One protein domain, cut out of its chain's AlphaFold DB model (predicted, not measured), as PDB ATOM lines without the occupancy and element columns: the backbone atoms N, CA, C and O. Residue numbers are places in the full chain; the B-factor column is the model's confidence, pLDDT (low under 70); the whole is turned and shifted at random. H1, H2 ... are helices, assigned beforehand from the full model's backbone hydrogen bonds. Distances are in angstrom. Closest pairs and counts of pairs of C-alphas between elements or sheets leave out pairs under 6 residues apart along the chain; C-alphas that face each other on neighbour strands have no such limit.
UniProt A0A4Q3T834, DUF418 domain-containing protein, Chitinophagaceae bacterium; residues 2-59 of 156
ATOM      1  N   ALA A   2     131.951 176.942 193.003       57.84
ATOM      2  CA  ALA A   2     130.866 176.793 192.017       57.84
ATOM      3  C   ALA A   2     131.309 176.934 190.544       57.84
ATOM      4  O   ALA A   2     131.014 176.070 189.738       57.84
ATOM      5  N   ILE A   3     132.090 177.954 190.183       59.91
ATOM      6  CA  ILE A   3     132.483 178.190 188.772       59.91
ATOM      7  C   ILE A   3     133.468 177.166 188.248       59.91
ATOM      8  O   ILE A   3     133.378 176.767 187.097       59.91
ATOM      9  N   ILE A   4     134.390 176.730 189.104       67.88
ATOM     10  CA  ILE A   4     135.318 175.653 188.771       67.88
ATOM     11  C   ILE A   4     134.511 174.375 188.519       67.88
ATOM     12  O   ILE A   4     134.760 173.690 187.536       67.88
ATOM     13  N   ALA A   5     133.478 174.109 189.326       68.00
ATOM     14  CA  ALA A   5     132.573 172.987 189.101       68.00
ATOM     15  C   ALA A   5     131.769 173.120 187.792       68.00
ATOM     16  O   ALA A   5     131.676 172.141 187.060       68.00
ATOM     17  N   VAL A   6     131.250 174.308 187.443       65.88
ATOM     18  CA  VAL A   6     130.525 174.499 186.168       65.88
ATOM     19  C   VAL A   6     131.463 174.412 184.957       65.88
ATOM     20  O   VAL A   6     131.108 173.795 183.958       65.88
ATOM     21  N   ALA A   7     132.679 174.955 185.048       65.44
ATOM     22  CA  ALA A   7     133.683 174.850 183.990       65.44
ATOM     23  C   ALA A   7     134.114 173.391 183.762       65.44
ATOM     24  O   ALA A   7     134.163 172.934 182.623       65.44
ATOM     25  N   ILE A   8     134.356 172.638 184.841       75.25
ATOM     26  CA  ILE A   8     134.677 171.205 184.772       75.25
ATOM     27  C   ILE A   8     133.495 170.418 184.192       75.25
ATOM     28  O   ILE A   8     133.697 169.598 183.300       75.25
ATOM     29  N   ALA A   9     132.263 170.697 184.627       70.62
ATOM     30  CA  ALA A   9     131.065 170.056 184.084       70.62
ATOM     31  C   ALA A   9     130.881 170.342 182.582       70.62
ATOM     32  O   ALA A   9     130.561 169.428 181.824       70.62
ATOM     33  N   GLY A  10     131.147 171.574 182.134       67.94
ATOM     34  CA  GLY A  10     131.108 171.952 180.720       67.94
ATOM     35  C   GLY A  10     132.162 171.230 179.874       67.94
ATOM     36  O   GLY A  10     131.848 170.752 178.785       67.94
ATOM     37  N   ILE A  11     133.387 171.082 180.393       75.12
ATOM     38  CA  ILE A  11     134.462 170.321 179.732       75.12
ATOM     39  C   ILE A  11     134.085 168.837 179.629       75.12
ATOM     40  O   ILE A  11     134.183 168.259 178.549       75.12
ATOM     41  N   ILE A  12     133.604 168.230 180.719       79.25
ATOM     42  CA  ILE A  12     133.179 166.821 180.742       79.25
ATOM     43  C   ILE A  12     132.033 166.585 179.750       79.25
ATOM     44  O   ILE A  12     132.070 165.620 178.990       79.25
ATOM     45  N   PHE A  13     131.048 167.484 179.708       74.62
ATOM     46  CA  PHE A  13     129.929 167.405 178.771       74.62
ATOM     47  C   PHE A  13     130.396 167.500 177.309       74.62
ATOM     48  O   PHE A  13     129.995 166.683 176.484       74.62
ATOM     49  N   GLY A  14     131.305 168.430 176.992       68.88
ATOM     50  CA  GLY A  14     131.878 168.562 175.649       68.88
ATOM     51  C   GLY A  14     132.665 167.327 175.200       68.88
ATOM     52  O   GLY A  14     132.505 166.871 174.068       68.88
ATOM     53  N   VAL A  15     133.465 166.743 176.099       77.94
ATOM     54  CA  VAL A  15     134.210 165.499 175.840       77.94
ATOM     55  C   VAL A  15     133.258 164.318 175.640       77.94
ATOM     56  O   VAL A  15     133.461 163.530 174.721       77.94
ATOM     57  N   ALA A  16     132.189 164.215 176.435       76.88
ATOM     58  CA  ALA A  16     131.194 163.150 176.304       76.88
ATOM     59  C   ALA A  16     130.437 163.212 174.965       76.88
ATOM     60  O   ALA A  16     130.263 162.184 174.315       76.88
ATOM     61  N   LEU A  17     130.038 164.408 174.512       71.31
ATOM     62  CA  LEU A  17     129.388 164.582 173.206       71.31
ATOM     63  C   LEU A  17     130.311 164.206 172.041       71.31
ATOM     64  O   LEU A  17     129.857 163.608 171.065       71.31
ATOM     65  N   ASN A  18     131.600 164.533 172.159       73.19
ATOM     66  CA  ASN A  18     132.609 164.177 171.167       73.19
ATOM     67  C   ASN A  18     132.873 162.660 171.141       73.19
ATOM     68  O   ASN A  18     132.864 162.063 170.068       73.19
ATOM     69  N   ALA A  19     133.015 162.027 172.310       78.81
ATOM     70  CA  ALA A  19     133.230 160.585 172.440       78.81
ATOM     71  C   ALA A  19     132.046 159.756 171.911       78.81
ATOM     72  O   ALA A  19     132.241 158.697 171.320       78.81
ATOM     73  N   LEU A  20     130.819 160.255 172.077       79.88
ATOM     74  CA  LEU A  20     129.600 159.613 171.580       79.88
ATOM     75  C   LEU A  20     129.336 159.871 170.085       79.88
ATOM     76  O   LEU A  20     128.320 159.410 169.571       79.88
ATOM     77  N   SER A  21     130.229 160.585 169.385       73.69
ATOM     78  CA  SER A  21     130.095 160.933 167.958       73.69
ATOM     79  C   SER A  21     128.727 161.533 167.610       73.69
ATOM     80  O   SER A  21     128.179 161.287 166.536       73.69
ATOM     81  N   VAL A  22     128.144 162.298 168.540       70.69
ATOM     82  CA  VAL A  22     126.796 162.843 168.368       70.69
ATOM     83  C   VAL A  22     126.826 163.875 167.250       70.69
ATOM     84  O   VAL A  22     127.591 164.840 167.303       70.69
ATOM     85  N   ASP A  23     125.975 163.692 166.242       70.12
ATOM     86  CA  ASP A  23     125.863 164.630 165.132       70.12
ATOM     87  C   ASP A  23     125.119 165.901 165.570       70.12
ATOM     88  O   ASP A  23     123.911 166.074 165.387       70.12
ATOM     89  N   ILE A  24     125.873 166.813 166.191       65.69
ATOM     90  CA  ILE A  24     125.398 168.103 166.710       65.69
ATOM     91  C   ILE A  24     124.729 168.941 165.607       65.69
ATOM     92  O   ILE A  24     123.896 169.798 165.907       65.69
ATOM     93  N   LYS A  25     125.057 168.703 164.327       65.00
ATOM     94  CA  LYS A  25     124.485 169.457 163.203       65.00
ATOM     95  C   LYS A  25     123.022 169.099 162.938       65.00
ATOM     96  O   LYS A  25     122.278 169.971 162.502       65.00
ATOM     97  N   ASN A  26     122.603 167.873 163.256       73.19
ATOM     98  CA  ASN A  26     121.260 167.358 162.968       73.19
ATOM     99  C   ASN A  26     120.369 167.200 164.216       73.19
ATOM    100  O   ASN A  26     119.240 166.725 164.108       73.19
ATOM    101  N   ALA A  27     120.836 167.626 165.396       78.69
ATOM    102  CA  ALA A  27     120.102 167.526 166.659       78.69
ATOM    103  C   ALA A  27     119.746 168.918 167.232       78.69
ATOM    104  O   ALA A  27     120.483 169.451 168.069       78.69
ATOM    105  N   PRO A  28     118.596 169.514 166.847       81.19
ATOM    106  CA  PRO A  28     118.186 170.833 167.334       81.19
ATOM    107  C   PRO A  28     118.097 170.904 168.861       81.19
ATOM    108  O   PRO A  28     118.578 171.861 169.461       81.19
ATOM    109  N   TRP A  29     117.537 169.875 169.504       80.94
ATOM    110  CA  TRP A  29     117.370 169.815 170.961       80.94
ATOM    111  C   TRP A  29     118.706 169.867 171.711       80.94
ATOM    112  O   TRP A  29     118.792 170.499 172.760       80.94
ATOM    113  N   LEU A  30     119.763 169.268 171.154       78.38
ATOM    114  CA  LEU A  30     121.095 169.280 171.752       78.38
ATOM    115  C   LEU A  30     121.721 170.676 171.674       78.38
ATOM    116  O   LEU A  30     122.383 171.112 172.614       78.38
ATOM    117  N   ARG A  31     121.460 171.407 170.583       77.56
ATOM    118  CA  ARG A  31     121.877 172.806 170.440       77.56
ATOM    119  C   ARG A  31     121.121 173.735 171.390       77.56
ATOM    120  O   ARG A  31     121.757 174.597 171.988       77.56
ATOM    121  N   TRP A  32     119.815 173.540 171.570       82.69
ATOM    122  CA  TRP A  32     119.033 174.278 172.570       82.69
ATOM    123  C   TRP A  32     119.522 173.992 173.991       82.69
ATOM    124  O   TRP A  32     119.768 174.921 174.749       82.69
ATOM    125  N   LEU A  33     119.733 172.721 174.335       82.50
ATOM    126  CA  LEU A  33     120.194 172.320 175.662       82.50
ATOM    127  C   LEU A  33     121.612 172.835 175.947       82.50
ATOM    128  O   LEU A  33     121.857 173.399 177.010       82.50
ATOM    129  N   GLY A  34     122.525 172.722 174.979       80.44
ATOM    130  CA  GLY A  34     123.866 173.298 175.071       80.44
ATOM    131  C   GLY A  34     123.856 174.828 175.187       80.44
ATOM    132  O   GLY A  34     124.603 175.373 175.994       80.44
ATOM    133  N   GLY A  35     122.985 175.511 174.435       81.31
ATOM    134  CA  GLY A  35     122.792 176.963 174.518       81.31
ATOM    135  C   GLY A  35     122.296 177.405 175.894       81.31
ATOM    136  O   GLY A  35     122.932 178.237 176.530       81.31
ATOM    137  N   SER A  36     121.248 176.764 176.413       83.25
ATOM    138  CA  SER A  36     120.716 177.062 177.747       83.25
ATOM    139  C   SER A  36     121.738 176.812 178.858       83.25
ATOM    140  O   SER A  36     121.836 177.599 179.796       83.25
ATOM    141  N   LEU A  37     122.534 175.740 178.762       80.94
ATOM    142  CA  LEU A  37     123.630 175.493 179.706       80.94
ATOM    143  C   LEU A  37     124.706 176.583 179.624       80.94
ATOM    144  O   LEU A  37     125.201 177.028 180.662       80.94
ATOM    145  N   ALA A  38     125.046 177.039 178.415       81.06
ATOM    146  CA  ALA A  38     125.974 178.147 178.220       81.06
ATOM    147  C   ALA A  38     125.422 179.461 178.796       81.06
ATOM    148  O   ALA A  38     126.164 180.191 179.447       81.06
ATOM    149  N   ASP A  39     124.127 179.738 178.641       85.69
ATOM    150  CA  ASP A  39     123.481 180.927 179.207       85.69
ATOM    151  C   ASP A  39     123.463 180.896 180.739       85.69
ATOM    152  O   ASP A  39     123.795 181.895 181.382       85.69
ATOM    153  N   ILE A  40     123.170 179.737 181.343       84.31
ATOM    154  CA  ILE A  40     123.264 179.542 182.799       84.31
ATOM    155  C   ILE A  40     124.702 179.762 183.274       84.31
ATOM    156  O   ILE A  40     124.926 180.436 184.282       84.31
ATOM    157  N   PHE A  41     125.688 179.232 182.547       82.12
ATOM    158  CA  PHE A  41     127.097 179.467 182.848       82.12
ATOM    159  C   PHE A  41     127.458 180.956 182.752       82.12
ATOM    160  O   PHE A  41     128.053 181.494 183.685       82.12
ATOM    161  N   ASN A  42     127.047 181.646 181.687       86.06
ATOM    162  CA  ASN A  42     127.288 183.078 181.496       86.06
ATOM    163  C   ASN A  42     126.654 183.918 182.616       86.06
ATOM    164  O   ASN A  42     127.293 184.829 183.154       86.06
ATOM    165  N   ALA A  43     125.427 183.588 183.026       87.62
ATOM    166  CA  ALA A  43     124.756 184.231 184.151       87.62
ATOM    167  C   ALA A  43     125.510 183.986 185.470       87.62
ATOM    168  O   ALA A  43     125.762 184.928 186.226       87.62
ATOM    169  N   ALA A  44     125.945 182.748 185.723       86.06
ATOM    170  CA  ALA A  44     126.721 182.402 186.911       86.06
ATOM    171  C   ALA A  44     128.069 183.147 186.964       86.06
ATOM    172  O   ALA A  44     128.444 183.674 188.013       86.06
ATOM    173  N   VAL A  45     128.777 183.243 185.834       87.44
ATOM    174  CA  VAL A  45     130.027 184.009 185.709       87.44
ATOM    175  C   VAL A  45     129.784 185.505 185.934       87.44
ATOM    176  O   VAL A  45     130.563 186.154 186.630       87.44
ATOM    177  N   THR A  46     128.675 186.048 185.427       91.62
ATOM    178  CA  THR A  46     128.288 187.449 185.660       91.62
ATOM    179  C   THR A  46     128.080 187.727 187.149       91.62
ATOM    180  O   THR A  46     128.678 188.659 187.694       91.62
ATOM    181  N   ILE A  47     127.295 186.888 187.835       91.12
ATOM    182  CA  ILE A  47     127.057 186.998 189.284       91.12
ATOM    183  C   ILE A  47     128.376 186.900 190.050       91.12
ATOM    184  O   ILE A  47     128.612 187.665 190.985       91.12
ATOM    185  N   PHE A  48     129.265 186.000 189.637       89.38
ATOM    186  CA  PHE A  48     130.580 185.887 190.247       89.38
ATOM    187  C   PHE A  48     131.425 187.142 190.091       89.38
ATOM    188  O   PHE A  48     131.996 187.593 191.081       89.38
ATOM    189  N   TYR A  49     131.505 187.725 188.893       90.19
ATOM    190  CA  TYR A  49     132.261 188.959 188.701       90.19
ATOM    191  C   TYR A  49     131.701 190.095 189.559       90.19
ATOM    192  O   TYR A  49     132.477 190.779 190.228       90.19
ATOM    193  N   ILE A  50     130.373 190.241 189.625       92.50
ATOM    194  CA  ILE A  50     129.719 191.235 190.489       92.50
ATOM    195  C   ILE A  50     130.072 190.988 191.960       92.50
ATOM    196  O   ILE A  50     130.484 191.921 192.653       92.50
ATOM    197  N   ALA A  51     129.959 189.745 192.438       92.50
ATOM    198  CA  ALA A  51     130.257 189.383 193.820       92.50
ATOM    199  C   ALA A  51     131.738 189.609 194.161       92.50
ATOM    200  O   ALA A  51     132.049 190.223 195.179       92.50
ATOM    201  N   CYS A  52     132.658 189.176 193.300       92.69
ATOM    202  CA  CYS A  52     134.093 189.366 193.491       92.69
ATOM    203  C   CYS A  52     134.479 190.841 193.527       92.69
ATOM    204  O   CYS A  52     135.194 191.248 194.442       92.69
ATOM    205  N   ILE A  53     134.002 191.650 192.576       91.44
ATOM    206  CA  ILE A  53     134.293 193.089 192.557       91.44
ATOM    207  C   ILE A  53     133.702 193.757 193.803       91.44
ATOM    208  O   ILE A  53     134.412 194.496 194.479       91.44
ATOM    209  N   SER A  54     132.458 193.434 194.167       92.06
ATOM    210  CA  SER A  54     131.813 193.966 195.376       92.06
ATOM    211  C   SER A  54     132.595 193.621 196.648       92.06
ATOM    212  O   SER A  54     132.889 194.504 197.450       92.06
ATOM    213  N   LEU A  55     133.015 192.362 196.807       93.88
ATOM    214  CA  LEU A  55     133.822 191.914 197.947       93.88
ATOM    215  C   LEU A  55     135.218 192.550 197.971       93.88
ATOM    216  O   LEU A  55     135.738 192.855 199.044       93.88
ATOM    217  N   LEU A  56     135.839 192.768 196.808       93.50
ATOM    218  CA  LEU A  56     137.106 193.493 196.715       93.50
ATOM    219  C   LEU A  56     136.933 194.957 197.121       93.50
ATOM    220  O   LEU A  56     137.770 195.477 197.853       93.50
ATOM    221  N   MET A  57     135.841 195.608 196.718       92.69
ATOM    222  CA  MET A  57     135.563 197.000 197.080       92.69
ATOM    223  C   MET A  57     135.333 197.214 198.582       92.69
ATOM    224  O   MET A  57     135.549 198.325 199.056       92.69
ATOM    225  N   LEU A  58     134.982 196.172 199.348       93.19
ATOM    226  CA  LEU A  58     134.922 196.245 200.815       93.19
ATOM    227  C   LEU A  58     136.309 196.364 201.471       93.19
ATOM    228  O   LEU A  58     136.412 196.768 202.627       93.19
ATOM    229  N   LYS A  59     137.391 196.016 200.760       94.62
ATOM    230  CA  LYS A  59     138.759 196.119 201.282       94.62
ATOM    231  C   LYS A  59     139.346 197.498 200.948       94.62
ATOM    232  O   LYS A  59     139.419 197.838 199.765       94.62
TER     233      LYS A  59
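Overview. This is residues 2 to 59 of the 156 residues of the protein "DUF418 domain-containing protein" of Chitinophagaceae bacterium (UniProt A0A4Q3T834). A loose hairpin of two unequal helices: H1 leads into a turn, and the longer H2 folds back beside it and runs on past its beginning. The helices are wider apart at the turn and draw together near the beginning of H1; residues 49 to 59 stick out beyond. The printed part has 58 residues, with two named helices, H1 then H2, no named strand, and the class all helix. It is a rod spanning 50 by 19 by 11 A, only just loose, close to extended, with a radius of gyration of the C-alphas of 15.2 A.

Arrangement. H1, residues 2 to 19, and H2, residues 28 to 57, form a helical hairpin and run opposite ways at a shallow tilt of 22 degrees. They only just touch, with 3 pairs of C-alphas within 8 A, through residues 3 to 6 of H1 and 41 to 45 of H2 alone; the closest C-alphas, of Val 6 and Phe 41, are 6.9 A apart. In both helices every O i to N i+4 pair is within hydrogen-bond range.

Along the chain. H1 begins at C-alpha 2, (130.866, 176.793, 192.017), and is 25.5 A long. H2 is 43.3 A long and ends at C-alpha 57, (135.563, 197.000, 197.080).

Size, cuts and confidence. The C-alphas farthest apart, of Asn 26 and Lys 59, are 51.0 A apart. The link is short, 8 residues, and the printed part has no cut. The pLDDT is under 70 at residues 2 to 7, 10, 14, 24 and 25.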